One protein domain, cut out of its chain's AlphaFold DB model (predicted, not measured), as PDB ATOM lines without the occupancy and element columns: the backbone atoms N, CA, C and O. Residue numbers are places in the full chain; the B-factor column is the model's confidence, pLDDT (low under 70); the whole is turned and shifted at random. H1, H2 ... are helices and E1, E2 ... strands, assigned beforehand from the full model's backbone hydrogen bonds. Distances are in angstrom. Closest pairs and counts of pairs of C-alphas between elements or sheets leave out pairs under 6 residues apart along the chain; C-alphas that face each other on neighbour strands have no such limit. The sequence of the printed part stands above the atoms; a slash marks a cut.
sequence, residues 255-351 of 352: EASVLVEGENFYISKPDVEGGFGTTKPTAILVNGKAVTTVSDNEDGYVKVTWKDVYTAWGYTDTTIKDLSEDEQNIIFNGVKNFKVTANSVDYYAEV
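This is residues 255 to 351 of the 352 residues of an uncharacterized protein of Butyrivibrio proteoclasticus (strain ATCC 51982 / DSM 14932 / B316) (UniProt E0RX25). Two small three-stranded sheets lie face to face as a sandwich, their strands crossed at 53 degrees, with the short helix H1 at one end of it. The longer helix H2 lies at that same end, farther out, and with the loop between the two helices it draws the outline into an elongated shape of 39 by 20 by 20 A. The printed part has 97 residues, with six named strands and two named helices in the order E1 E2 E3 E4 H1 H2 E5 E6. The sheets run E1 E2 E4 and E3 E5 E6, both antiparallel. The class is mixed, helices and strands, with under half of the residues in named elements, and the whole is compact, with a radius of gyration of the C-alphas of 13.0 A.

In one sheet, E5, residues 337 to 342, is the inner strand between E3, residues 283 to 286, and E6, residues 345 to 350. E5 and E6 form a hairpin, with N 340 and O 347 2.8 A apart; across E3 and E5, N 285 and O 339 are 2.8 A apart. In the other sheet, E2, residues 264 to 268, is the inner strand between E1, residues 257 to 261, and E4, residues 301 to 305. E1 and E2 form a hairpin, with N 259 and O 266 2.8 A apart; across E2 and E4, N 265 and O 304 are 2.8 A apart. The parts of the sheets that face each other are 9.9 A centre to centre, their best planes 11 degrees apart. The closest C-alphas of E1 and E6 are those of Ser 257 and Ala 349, 5.1 A apart. H1, residues 306 to 312, only grazes each sheet; its closest C-alpha pair with E3 is Val 309 and Val 286, 6.8 A apart. H2, residues 325 to 334, is on neither sheet. H1 and H2 are close but not clearly touching, with the C-alphas of Tyr 310 and Ile 331 7.2 A apart, and stand about perpendicular at 89 degrees. In both helices every O i to N i+4 pair is within hydrogen-bond range.

E1 begins at C-alpha 257 (-29.222, -78.614, 32.504). The longer strands are E5, 16.3 A, and E6, 16.9 A, which ends at C-alpha 350 (-28.814, -80.919, 39.165). E1 spans 13.0 A, E2 13.1 A, E3 10.3 A, E4 12.4 A, H1 9.8 A and H2 13.5 A.

The C-alphas farthest apart, those of Asp 271 and Ser 324, are 38.9 A apart. The printed part has no cut. The links E2 to E3, E3 to E4 and H1 to H2 are long. Mean pLDDT of the printed part is 71.6; 43 residues are under 70, among them 326 to 337.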
ATOM      1  N   GLU A 255     -23.593 -73.198  35.262       60.38
ATOM      2  CA  GLU A 255     -24.819 -73.982  35.263       60.38
ATOM      3  C   GLU A 255     -24.895 -74.840  33.987       60.38
ATOM      4  O   GLU A 255     -24.419 -74.454  32.911       60.38
ATOM      5  N   ALA A 256     -25.449 -76.034  34.134       67.06
ATOM      6  CA  ALA A 256     -25.847 -76.941  33.079       67.06
ATOM      7  C   ALA A 256     -27.236 -77.493  33.405       67.06
ATOM      8  O   ALA A 256     -27.669 -77.527  34.554       67.06
ATOM      9  N   SER A 257     -27.936 -77.943  32.376       68.69
ATOM     10  CA  SER A 257     -29.222 -78.614  32.504       68.69
ATOM     11  C   SER A 257     -29.036 -80.101  32.259       68.69
ATOM     12  O   SER A 257     -28.208 -80.495  31.437       68.69
ATOM     13  N   VAL A 258     -29.817 -80.920  32.957       76.56
ATOM     14  CA  VAL A 258     -29.912 -82.356  32.706       76.56
ATOM     15  C   VAL A 258     -31.347 -82.708  32.347       76.56
ATOM     16  O   VAL A 258     -32.295 -82.289  33.009       76.56
ATOM     17  N   LEU A 259     -31.493 -83.466  31.270       81.25
ATOM     18  CA  LEU A 259     -32.746 -84.044  30.821       81.25
ATOM     19  C   LEU A 259     -32.658 -85.560  30.979       81.25
ATOM     20  O   LEU A 259     -31.731 -86.189  30.469       81.25
ATOM     21  N   VAL A 260     -33.624 -86.143  31.684       81.00
ATOM     22  CA  VAL A 260     -33.720 -87.594  31.871       81.00
ATOM     23  C   VAL A 260     -34.705 -88.153  30.852       81.00
ATOM     24  O   VAL A 260     -35.888 -87.816  30.873       81.00
ATOM     25  N   GLU A 261     -34.227 -89.022  29.965       79.38
ATOM     26  CA  GLU A 261     -35.043 -89.662  28.931       79.38
ATOM     27  C   GLU A 261     -34.752 -91.164  28.861       79.38
ATOM     28  O   GLU A 261     -33.712 -91.618  28.365       79.38
ATOM     29  N   GLY A 262     -35.713 -91.957  29.342       81.62
ATOM     30  CA  GLY A 262     -35.590 -93.411  29.398       81.62
ATOM     31  C   GLY A 262     -34.394 -93.830  30.252       81.62
ATOM     32  O   GLY A 262     -34.355 -93.549  31.445       81.62
ATOM     33  N   GLU A 263     -33.418 -94.501  29.634       79.69
ATOM     34  CA  GLU A 263     -32.212 -94.979  30.324       79.69
ATOM     35  C   GLU A 263     -31.011 -94.011  30.254       79.69
ATOM     36  O   GLU A 263     -29.884 -94.387  30.595       79.69
ATOM     37  N   ASN A 264     -31.229 -92.777  29.786       85.00
ATOM     38  CA  ASN A 264     -30.163 -91.821  29.500       85.00
ATOM     39  C   ASN A 264     -30.370 -90.483  30.215       85.00
ATOM     40  O   ASN A 264     -31.492 -90.003  30.382       85.00
ATOM     41  N   PHE A 265     -29.247 -89.857  30.540       84.25
ATOM     42  CA  PHE A 265     -29.129 -88.491  31.019       84.25
ATOM     43  C   PHE A 265     -28.455 -87.652  29.942       84.25
ATOM     44  O   PHE A 265     -27.321 -87.938  29.556       84.25
ATOM     45  N   TYR A 266     -29.124 -86.605  29.481       85.25
ATOM     46  CA  TYR A 266     -28.597 -85.666  28.498       85.25
ATOM     47  C   TYR A 266     -28.249 -84.352  29.184       85.25
ATOM     48  O   TYR A 266     -29.126 -83.668  29.702       85.25
ATOM     49  N   ILE A 267     -26.963 -84.003  29.200       82.81
ATOM     50  CA  ILE A 267     -26.447 -82.821  29.896       82.81
ATOM     51  C   ILE A 267     -26.056 -81.759  28.864       82.81
ATOM     52  O   ILE A 267     -25.333 -82.046  27.902       82.81
ATOM     53  N   SER A 268     -26.501 -80.519  29.070       81.31
ATOM     54  CA  SER A 268     -26.252 -79.380  28.177       81.31
ATOM     55  C   SER A 268     -25.950 -78.090  28.930       81.31
ATOM     56  O   SER A 268     -26.268 -77.943  30.103       81.31
ATOM     57  N   LYS A 269     -25.370 -77.111  28.233       76.56
ATOM     58  CA  LYS A 269     -25.272 -75.728  28.725       76.56
ATOM     59  C   LYS A 269     -26.655 -75.054  28.627       76.56
ATOM     60  O   LYS A 269     -27.362 -75.357  27.666       76.56
ATOM     61  N   PRO A 270     -27.028 -74.148  29.549       59.00
ATOM     62  CA  PRO A 270     -28.370 -73.556  29.617       59.00
ATOM     63  C   PRO A 270     -28.724 -72.680  28.402       59.00
ATOM     64  O   PRO A 270     -29.891 -72.592  28.041       59.00
ATOM     65  N   ASP A 271     -27.725 -72.111  27.712       55.66
ATOM     66  CA  ASP A 271     -27.947 -71.038  26.726       55.66
ATOM     67  C   ASP A 271     -27.532 -71.378  25.280       55.66
ATOM     68  O   ASP A 271     -27.334 -70.479  24.460       55.66
ATOM     69  N   VAL A 272     -27.334 -72.657  24.940       56.81
ATOM     70  CA  VAL A 272     -26.856 -73.052  23.601       56.81
ATOM     71  C   VAL A 272     -27.747 -74.141  23.015       56.81
ATOM     72  O   VAL A 272     -27.803 -75.253  23.536       56.81
ATOM     73  N   GLU A 273     -28.408 -73.839  21.893       55.16
ATOM     74  CA  GLU A 273     -29.064 -74.842  21.045       55.16
ATOM     75  C   GLU A 273     -27.993 -75.860  20.596       55.16
ATOM     76  O   GLU A 273     -27.019 -75.493  19.934       55.16
ATOM     77  N   GLY A 274     -28.105 -77.118  21.040       58.69
ATOM     78  CA  GLY A 274     -27.059 -78.139  20.868       58.69
ATOM     79  C   GLY A 274     -25.990 -78.191  21.977       58.69
ATOM     80  O   GLY A 274     -24.911 -78.737  21.766       58.69
ATOM     81  N   GLY A 275     -26.231 -77.606  23.155       75.19
ATOM     82  CA  GLY A 275     -25.476 -77.860  24.391       75.19
ATOM     83  C   GLY A 275     -23.968 -77.563  24.346       75.19
ATOM     84  O   GLY A 275     -23.526 -76.413  24.399       75.19
ATOM     85  N   PHE A 276     -23.144 -78.612  24.345       73.62
ATOM     86  CA  PHE A 276     -21.680 -78.557  24.255       73.62
ATOM     87  C   PHE A 276     -21.158 -78.494  22.806       73.62
ATOM     88  O   PHE A 276     -19.954 -78.290  22.593       73.62
ATOM     89  N   GLY A 277     -22.035 -78.617  21.805       74.88
ATOM     90  CA  GLY A 277     -21.687 -78.583  20.386       74.88
ATOM     91  C   GLY A 277     -20.675 -79.674  20.020       74.88
ATOM     92  O   GLY A 277     -20.841 -80.842  20.353       74.88
ATOM     93  N   THR A 278     -19.574 -79.307  19.361       71.38
ATOM     94  CA  THR A 278     -18.481 -80.244  19.025       71.38
ATOM     95  C   THR A 278     -17.438 -80.402  20.134       71.38
ATOM     96  O   THR A 278     -16.506 -81.196  19.994       71.38
ATOM     97  N   THR A 279     -17.562 -79.653  21.237       72.44
ATOM     98  CA  THR A 279     -16.608 -79.740  22.347       72.44
ATOM     99  C   THR A 279     -16.851 -81.031  23.112       72.44
ATOM    100  O   THR A 279     -17.852 -81.151  23.817       72.44
ATOM    101  N   LYS A 280     -15.920 -81.982  23.008       75.81
ATOM    102  CA  LYS A 280     -15.979 -83.208  23.803       75.81
ATOM    103  C   LYS A 280     -15.634 -82.917  25.268       75.81
ATOM    104  O   LYS A 280     -14.651 -82.210  25.520       75.81
ATOM    105  N   PRO A 281     -16.386 -83.472  26.229       82.12
ATOM    106  CA  PRO A 281     -15.975 -83.456  27.623       82.12
ATOM    107  C   PRO A 281     -14.631 -84.159  27.804       82.12
ATOM    108  O   PRO A 281     -14.304 -85.107  27.093       82.12
ATOM    109  N   THR A 282     -13.846 -83.706  28.771       82.81
ATOM    110  CA  THR A 282     -12.601 -84.363  29.187       82.81
ATOM    111  C   THR A 282     -12.773 -85.163  30.474       82.81
ATOM    112  O   THR A 282     -11.961 -86.041  30.750       82.81
ATOM    113  N   ALA A 283     -13.821 -84.881  31.251       79.81
ATOM    114  CA  ALA A 283     -14.202 -85.653  32.426       79.81
ATOM    115  C   ALA A 283     -15.698 -85.491  32.707       79.81
ATOM    116  O   ALA A 283     -16.260 -84.416  32.491       79.81
ATOM    117  N   ILE A 284     -16.322 -86.545  33.230       78.75
ATOM    118  CA  ILE A 284     -17.696 -86.519  33.728       78.75
ATOM    119  C   ILE A 284     -17.687 -87.137  35.125       78.75
ATOM    120  O   ILE A 284     -17.120 -88.215  35.319       78.75
ATOM    121  N   LEU A 285     -18.281 -86.449  36.099       72.31
ATOM    122  CA  LEU A 285     -18.533 -86.980  37.434       72.31
ATOM    123  C   LEU A 285     -20.038 -87.043  37.696       72.31
ATOM    124  O   LEU A 285     -20.749 -86.098  37.365       72.31
ATOM    125  N   VAL A 286     -20.494 -88.103  38.353       69.31
ATOM    126  CA  VAL A 286     -21.870 -88.247  38.856       69.31
ATOM    127  C   VAL A 286     -21.791 -88.393  40.358       69.31
ATOM    128  O   VAL A 286     -21.140 -89.327  40.832       69.31
ATOM    129  N   ASN A 287     -22.343 -87.427  41.098       63.03
ATOM    130  CA  ASN A 287     -22.089 -87.272  42.534       63.03
ATOM    131  C   ASN A 287     -20.596 -87.421  42.883       63.03
ATOM    132  O   ASN A 287     -20.207 -88.058  43.853       63.03
ATOM    133  N   GLY A 288     -19.720 -86.919  42.010       59.25
ATOM    134  CA  GLY A 288     -18.273 -87.014  42.189       59.25
ATOM    135  C   GLY A 288     -17.571 -88.299  41.847       59.25
ATOM    136  O   GLY A 288     -16.337 -88.307  41.873       59.25
ATOM    137  N   LYS A 289     -18.299 -89.342  41.471       64.38
ATOM    138  CA  LYS A 289     -17.694 -90.563  40.951       64.38
ATOM    139  C   LYS A 289     -17.411 -90.396  39.472       64.38
ATOM    140  O   LYS A 289     -18.254 -89.909  38.722       64.38
ATOM    141  N   ALA A 290     -16.194 -90.747  39.071       76.94
ATOM    142  CA  ALA A 290     -15.766 -90.603  37.693       76.94
ATOM    143  C   ALA A 290     -16.485 -91.615  36.805       76.94
ATOM    144  O   ALA A 290     -16.411 -92.819  37.037       76.94
ATOM    145  N   VAL A 291     -17.128 -91.108  35.761       82.00
ATOM    146  CA  VAL A 291     -17.673 -91.929  34.691       82.00
ATOM    147  C   VAL A 291     -16.566 -92.176  33.672       82.00
ATOM    148  O   VAL A 291     -15.985 -91.244  33.116       82.00
ATOM    149  N   THR A 292     -16.242 -93.448  33.456       69.69
ATOM    150  CA  THR A 292     -15.139 -93.898  32.594       69.69
ATOM    151  C   THR A 292     -15.459 -93.803  31.103       69.69
ATOM    152  O   THR A 292     -14.536 -93.722  30.289       69.69
ATOM    153  N   THR A 293     -16.738 -93.757  30.735       63.31
ATOM    154  CA  THR A 293     -17.199 -93.607  29.353       63.31
ATOM    155  C   THR A 293     -17.568 -92.151  29.089       63.31
ATOM    156  O   THR A 293     -18.615 -91.665  29.505       63.31
ATOM    157  N   VAL A 294     -16.695 -91.424  28.392       57.22
ATOM    158  CA  VAL A 294     -17.054 -90.102  27.867       57.22
ATOM    159  C   VAL A 294     -17.919 -90.335  26.637       57.22
ATOM    160  O   VAL A 294     -17.411 -90.648  25.561       57.22
ATOM    161  N   SER A 295     -19.228 -90.265  26.825       56.53
ATOM    162  CA  SER A 295     -20.212 -90.479  25.773       56.53
ATOM    163  C   SER A 295     -20.014 -89.560  24.575       56.53
ATOM    164  O   SER A 295     -19.610 -88.403  24.725       56.53
ATOM    165  N   ASP A 296     -20.366 -90.065  23.396       58.50
ATOM    166  CA  ASP A 296     -20.431 -89.291  22.167       58.50
ATOM    167  C   ASP A 296     -21.336 -88.060  22.339       58.50
ATOM    168  O   ASP A 296     -22.410 -88.148  22.931       58.50
ATOM    169  N   ASN A 297     -20.887 -86.908  21.825       61.00
ATOM    170  CA  ASN A 297     -21.740 -85.730  21.671       61.00
ATOM    171  C   ASN A 297     -22.803 -86.056  20.612       61.00
ATOM    172  O   ASN A 297     -22.598 -85.790  19.427       61.00
ATOM    173  N   GLU A 298     -23.909 -86.665  21.027       63.88
ATOM    174  CA  GLU A 298     -25.092 -86.869  20.193       63.88
ATOM    175  C   GLU A 298     -25.839 -85.529  20.154       63.88
ATOM    176  O   GLU A 298     -26.260 -85.012  21.187       63.88
ATOM    177  N   ASP A 299     -25.849 -84.883  18.986       68.38
ATOM    178  CA  ASP A 299     -26.432 -83.550  18.766       68.38
ATOM    179  C   ASP A 299     -25.930 -82.452  19.730       68.38
ATOM    180  O   ASP A 299     -26.586 -81.439  19.970       68.38
ATOM    181  N   GLY A 300     -24.714 -82.643  20.255       73.00
ATOM    182  CA  GLY A 300     -24.035 -81.718  21.158       73.00
ATOM    183  C   GLY A 300     -24.416 -81.844  22.638       73.00
ATOM    184  O   GLY A 300     -23.927 -81.067  23.458       73.00
ATOM    185  N   TYR A 301     -25.202 -82.850  23.015       80.94
ATOM    186  CA  TYR A 301     -25.462 -83.206  24.413       80.94
ATOM    187  C   TYR A 301     -24.446 -84.228  24.917       80.94
ATOM    188  O   TYR A 301     -23.984 -85.090  24.170       80.94
ATOM    189  N   VAL A 302     -24.126 -84.162  26.208       84.88
ATOM    190  CA  VAL A 302     -23.345 -85.209  26.875       84.88
ATOM    191  C   VAL A 302     -24.317 -86.255  27.399       84.88
ATOM    192  O   VAL A 302     -25.159 -85.939  28.234       84.88
ATOM    193  N   LYS A 303     -24.209 -87.483  26.901       86.75
ATOM    194  CA  LYS A 303     -25.144 -88.575  27.171       86.75
ATOM    195  C   LYS A 303     -24.580 -89.570  28.181       86.75
ATOM    196  O   LYS A 303     -23.880 -90.500  27.809       86.75
ATOM    197  N   VAL A 304     -24.929 -89.461  29.451       85.44
ATOM    198  CA  VAL A 304     -24.558 -90.490  30.434       85.44
ATOM    199  C   VAL A 304     -25.652 -91.552  30.476       85.44
ATOM    200  O   VAL A 304     -26.828 -91.215  30.570       85.44
ATOM    201  N   THR A 305     -25.307 -92.834  30.395       86.69
ATOM    202  CA  THR A 305     -26.293 -93.915  30.563       86.69
ATOM    203  C   THR A 305     -26.371 -94.345  32.026       86.69
ATOM    204  O   THR A 305     -25.404 -94.193  32.774       86.69
ATOM    205  N   TRP A 306     -27.475 -94.969  32.451       81.69
ATOM    206  CA  TRP A 306     -27.507 -95.610  33.778       81.69
ATOM    207  C   TRP A 306     -26.376 -96.620  33.970       81.69
ATOM    208  O   TRP A 306     -25.865 -96.762  35.078       81.69
ATOM    209  N   LYS A 307     -25.929 -97.257  32.881       82.38
ATOM    210  CA  LYS A 307     -24.771 -98.147  32.891       82.38
ATOM    211  C   LYS A 307     -23.484 -97.494  33.321       82.38
ATOM    212  O   LYS A 307     -22.738 -98.046  34.131       82.38
ATOM    213  N   ASP A 308     -23.255 -96.306  32.813       84.19
ATOM    214  CA  ASP A 308     -22.095 -95.521  33.172       84.19
ATOM    215  C   ASP A 308     -22.139 -95.109  34.652       84.19
ATOM    216  O   ASP A 308     -21.120 -95.167  35.341       84.19
ATOM    217  N   VAL A 309     -23.331 -94.771  35.160       80.19
ATOM    218  CA  VAL A 309     -23.556 -94.414  36.569       80.19
ATOM    219  C   VAL A 309     -23.263 -95.591  37.498       80.19
ATOM    220  O   VAL A 309     -22.420 -95.462  38.385       80.19
ATOM    221  N   TYR A 310     -23.910 -96.745  37.306       78.56
ATOM    222  CA  TYR A 310     -23.723 -97.868  38.229       78.56
ATOM    223  C   TYR A 310     -22.292 -98.420  38.171       78.56
ATOM    224  O   TYR A 310     -21.725 -98.765  39.208       78.56
ATOM    225  N   THR A 311     -21.652 -98.381  36.995       79.94
ATOM    226  CA  THR A 311     -20.235 -98.752  36.850       79.94
ATOM    227  C   THR A 311     -19.340 -97.806  37.648       79.94
ATOM    228  O   THR A 311     -18.452 -98.257  38.371       79.94
ATOM    229  N   ALA A 312     -19.591 -96.492  37.579       75.81
ATOM    230  CA  ALA A 312     -18.868 -95.503  38.378       75.81
ATOM    231  C   ALA A 312     -19.067 -95.709  39.891       75.81
ATOM    232  O   ALA A 312     -18.219 -95.312  40.691       75.81
ATOM    233  N   TRP A 313     -20.173 -96.339  40.289       73.12
ATOM    234  CA  TRP A 313     -20.517 -96.634  41.677       73.12
ATOM    235  C   TRP A 313     -19.994 -97.992  42.159       73.12
ATOM    236  O   TRP A 313     -20.124 -98.295  43.341       73.12
ATOM    237  N   GLY A 314     -19.324 -98.752  41.285       75.06
ATOM    238  CA  GLY A 314     -18.685-100.027  41.611       75.06
ATOM    239  C   GLY A 314     -19.545-101.260  41.329       75.06
ATOM    240  O   GLY A 314     -19.089-102.372  41.582       75.06
ATOM    241  N   TYR A 315     -20.744-101.087  40.774       77.25
ATOM    242  CA  TYR A 315     -21.586-102.198  40.343       77.25
ATOM    243  C   TYR A 315     -21.109-102.713  38.981       77.25
ATOM    244  O   TYR A 315     -20.839-101.932  38.067       77.25
ATOM    245  N   THR A 316     -20.976-104.033  38.842       67.38
ATOM    246  CA  THR A 316     -20.390-104.669  37.642       67.38
ATOM    247  C   THR A 316     -21.413-105.377  36.757       67.38
ATOM    248  O   THR A 316     -21.040-106.024  35.776       67.38
ATOM    249  N   ASP A 317     -22.698-105.227  37.071       63.59
ATOM    250  CA  ASP A 317     -23.768-105.923  36.371       63.59
ATOM    251  C   ASP A 317     -24.037-105.376  34.968       63.59
ATOM    252  O   ASP A 317     -23.777-104.220  34.632       63.59
ATOM    253  N   THR A 318     -24.550-106.247  34.100       61.31
ATOM    254  CA  THR A 318     -24.805-105.918  32.695       61.31
ATOM    255  C   THR A 318     -26.031-105.040  32.486       61.31
ATOM    256  O   THR A 318     -26.078-104.313  31.486       61.31
ATOM    257  N   THR A 319     -27.015-105.108  33.386       67.62
ATOM    258  CA  THR A 319     -28.254-104.331  33.318       67.62
ATOM    259  C   THR A 319     -28.743-103.930  34.708       67.62
ATOM    260  O   THR A 319     -28.486-104.611  35.691       67.62
ATOM    261  N   ILE A 320     -29.514-102.842  34.790       65.94
ATOM    262  CA  ILE A 320     -30.074-102.355  36.062       65.94
ATOM    263  C   ILE A 320     -31.015-103.364  36.735       65.94
ATOM    264  O   ILE A 320     -31.189-103.333  37.945       65.94
ATOM    265  N   LYS A 321     -31.600-104.280  35.952       70.25
ATOM    266  CA  LYS A 321     -32.513-105.325  36.435       70.25
ATOM    267  C   LYS A 321     -31.807-106.437  37.203       70.25
ATOM    268  O   LYS A 321     -32.486-107.230  37.847       70.25
ATOM    269  N   ASP A 322     -30.485-106.508  37.083       74.50
ATOM    270  CA  ASP A 322     -29.665-107.505  37.763       74.50
ATOM    271  C   ASP A 322     -29.316-107.062  39.202       74.50
ATOM    272  O   ASP A 322     -28.948-107.899  40.020       74.50
ATOM    273  N   LEU A 323     -29.502-105.773  39.527       70.88
ATOM    274  CA  LEU A 323     -29.329-105.216  40.870       70.88
ATOM    275  C   LEU A 323     -30.537-105.517  41.763       70.88
ATOM    276  O   LEU A 323     -31.676-105.568  41.288       70.88
ATOM    277  N   SER A 324     -30.312-105.649  43.071       75.44
ATOM    278  CA  SER A 324     -31.403-105.734  44.048       75.44
ATOM    279  C   SER A 324     -32.235-104.446  44.083       75.44
ATOM    280  O   SER A 324     -31.785-103.376  43.676       75.44
ATOM    281  N   GLU A 325     -33.470-104.538  44.575       73.38
ATOM    282  CA  GLU A 325     -34.376-103.386  44.675       73.38
ATOM    283  C   GLU A 325     -33.798-102.271  45.568       73.38
ATOM    284  O   GLU A 325     -33.919-101.092  45.237       73.38
ATOM    285  N   ASP A 326     -33.085-102.633  46.637       69.81
ATOM    286  CA  ASP A 326     -32.404-101.678  47.517       69.81
ATOM    287  C   ASP A 326     -31.235-100.976  46.807       69.81
ATOM    288  O   ASP A 326     -31.117 -99.752  46.873       69.81
ATOM    289  N   GLU A 327     -30.411-101.714  46.055       66.31
ATOM    290  CA  GLU A 327     -29.317-101.137  45.258       66.31
ATOM    291  C   GLU A 327     -29.847-100.213  44.154       66.31
ATOM    292  O   GLU A 327     -29.316 -99.120  43.947       66.31
ATOM    293  N   GLN A 328     -30.932-100.611  43.482       68.88
ATOM    294  CA  GLN A 328     -31.618 -99.766  42.506       68.88
ATOM    295  C   GLN A 328     -32.135 -98.481  43.161       68.88
ATOM    296  O   GLN A 328     -31.887 -97.397  42.638       68.88
ATOM    297  N   ASN A 329     -32.795 -98.570  44.317       67.19
ATOM    298  CA  ASN A 329     -33.311 -97.405  45.038       67.19
ATOM    299  C   ASN A 329     -32.197 -96.453  45.494       67.19
ATOM    300  O   ASN A 329     -32.364 -95.236  45.392       67.19
ATOM    301  N   ILE A 330     -31.056 -96.982  45.948       65.56
ATOM    302  CA  ILE A 330     -29.873 -96.186  46.308       65.56
ATOM    303  C   ILE A 330     -29.341 -95.430  45.087       65.56
ATOM    304  O   ILE A 330     -28.997 -94.257  45.189       65.56
ATOM    305  N   ILE A 331     -29.296 -96.072  43.920       66.19
ATOM    306  CA  ILE A 331     -28.801 -95.453  42.686       66.19
ATOM    307  C   ILE A 331     -29.802 -94.419  42.149       66.19
ATOM    308  O   ILE A 331     -29.416 -93.285  41.867       66.19
ATOM    309  N   PHE A 332     -31.086 -94.769  42.044       67.44
ATOM    310  CA  PHE A 332     -32.117 -93.896  41.477       67.44
ATOM    311  C   PHE A 332     -32.355 -92.637  42.310       67.44
ATOM    312  O   PHE A 332     -32.417 -91.547  41.749       67.44
ATOM    313  N   ASN A 333     -32.444 -92.770  43.634       63.03
ATOM    314  CA  ASN A 333     -32.597 -91.617  44.528       63.03
ATOM    315  C   ASN A 333     -31.267 -90.909  44.796       63.03
ATOM    316  O   ASN A 333     -31.235 -89.760  45.243       63.03
ATOM    317  N   GLY A 334     -30.168 -91.616  44.549       59.88
ATOM    318  CA  GLY A 334     -28.844 -91.124  44.825       59.88
ATOM    319  C   GLY A 334     -28.334 -90.179  43.756       59.88
ATOM    320  O   GLY A 334     -27.699 -89.202  44.126       59.88
ATOM    321  N   VAL A 335     -28.605 -90.391  42.465       64.56
ATOM    322  CA  VAL A 335     -28.125 -89.496  41.393       64.56
ATOM    323  C   VAL A 335     -28.789 -88.120  41.495       64.56
ATOM    324  O   VAL A 335     -29.904 -87.916  41.027       64.56
ATOM    325  N   LYS A 336     -28.074 -87.156  42.084       60.12
ATOM    326  CA  LYS A 336     -28.561 -85.782  42.277       60.12
ATOM    327  C   LYS A 336     -27.878 -84.785  41.368       60.12
ATOM    328  O   LYS A 336     -28.447 -83.739  41.074       60.12
ATOM    329  N   ASN A 337     -26.655 -85.077  40.936       63.47
ATOM    330  CA  ASN A 337     -25.906 -84.133  40.134       63.47
ATOM    331  C   ASN A 337     -24.906 -84.750  39.167       63.47
ATOM    332  O   ASN A 337     -24.355 -85.835  39.372       63.47
ATOM    333  N   PHE A 338     -24.635 -83.968  38.130       70.62
ATOM    334  CA  PHE A 338     -23.619 -84.208  37.129       70.62
ATOM    335  C   PHE A 338     -22.630 -83.053  37.116       70.62
ATOM    336  O   PHE A 338     -23.013 -81.885  37.139       70.62
ATOM    337  N   LYS A 339     -21.347 -83.385  36.984       72.88
ATOM    338  CA  LYS A 339     -20.290 -82.429  36.678       72.88
ATOM    339  C   LYS A 339     -19.607 -82.813  35.377       72.88
ATOM    340  O   LYS A 339     -18.989 -83.871  35.293       72.88
ATOM    341  N   VAL A 340     -19.652 -81.934  34.390       77.81
ATOM    342  CA  VAL A 340     -19.013 -82.120  33.086       77.81
ATOM    343  C   VAL A 340     -17.860 -81.133  32.963       77.81
ATOM    344  O   VAL A 340     -18.066 -79.926  33.022       77.81
ATOM    345  N   THR A 341     -16.640 -81.623  32.764       77.44
ATOM    346  CA  THR A 341     -15.485 -80.774  32.451       77.44
ATOM    347  C   THR A 341     -15.305 -80.716  30.939       77.44
ATOM    348  O   THR A 341     -15.115 -81.749  30.297       77.44
ATOM    349  N   ALA A 342     -15.334 -79.519  30.357       79.44
ATOM    350  CA  ALA A 342     -15.131 -79.289  28.930       79.44
ATOM    351  C   ALA A 342     -14.345 -77.987  28.710       79.44
ATOM    352  O   ALA A 342     -14.672 -76.959  29.298       79.44
ATOM    353  N   ASN A 343     -13.304 -78.014  27.867       78.44
ATOM    354  CA  ASN A 343     -12.397 -76.873  27.637       78.44
ATOM    355  C   ASN A 343     -11.841 -76.248  28.933       78.44
ATOM    356  O   ASN A 343     -11.766 -75.028  29.053       78.44
ATOM    357  N   SER A 344     -11.473 -77.085  29.907       73.25
ATOM    358  CA  SER A 344     -10.988 -76.657  31.232       73.25
ATOM    359  C   SER A 344     -12.003 -75.865  32.072       73.25
ATOM    360  O   SER A 344     -11.616 -75.258  33.066       73.25
ATOM    361  N   VAL A 345     -13.286 -75.890  31.700       67.00
ATOM    362  CA  VAL A 345     -14.399 -75.314  32.463       67.00
ATOM    363  C   VAL A 345     -15.265 -76.448  32.994       67.00
ATOM    364  O   VAL A 345     -15.559 -77.399  32.267       67.00
ATOM    365  N   ASP A 346     -15.681 -76.337  34.251       69.00
ATOM    366  CA  ASP A 346     -16.622 -77.266  34.857       69.00
ATOM    367  C   ASP A 346     -18.051 -76.737  34.729       69.00
ATOM    368  O   ASP A 346     -18.333 -75.564  34.980       69.00
ATOM    369  N   TYR A 347     -18.945 -77.633  34.336       70.56
ATOM    370  CA  TYR A 347     -20.371 -77.405  34.204       70.56
ATOM    371  C   TYR A 347     -21.102 -78.327  35.171       70.56
ATOM    372  O   TYR A 347     -20.764 -79.510  35.237       70.56
ATOM    373  N   TYR A 348     -22.079 -77.810  35.907       63.66
ATOM    374  CA  TYR A 348     -22.805 -78.570  36.920       63.66
ATOM    375  C   TYR A 348     -24.302 -78.562  36.638       63.66
ATOM    376  O   TYR A 348     -24.878 -77.500  36.425       63.66
ATOM    377  N   ALA A 349     -24.908 -79.745  36.630       62.66
ATOM    378  CA  ALA A 349     -26.338 -79.922  36.438       62.66
ATOM    379  C   ALA A 349     -26.925 -80.706  37.607       62.66
ATOM    380  O   ALA A 349     -26.410 -81.769  37.958       62.66
ATOM    381  N   GLU A 350     -28.018 -80.203  38.171       59.38
ATOM    382  CA  GLU A 350     -28.814 -80.919  39.165       59.38
ATOM    383  C   GLU A 350     -29.939 -81.688  38.485       59.38
ATOM    384  O   GLU A 350     -30.614 -81.168  37.595       59.38
ATOM    385  N   VAL A 351     -30.129 -82.934  38.909       59.88
ATOM    386  CA  VAL A 351     -31.236 -83.780  38.467       59.88
ATOM    387  C   VAL A 351     -32.472 -83.367  39.249       59.88
ATOM    388  O   VAL A 351     -32.488 -83.479  40.473       59.88
TER     389      VAL A 351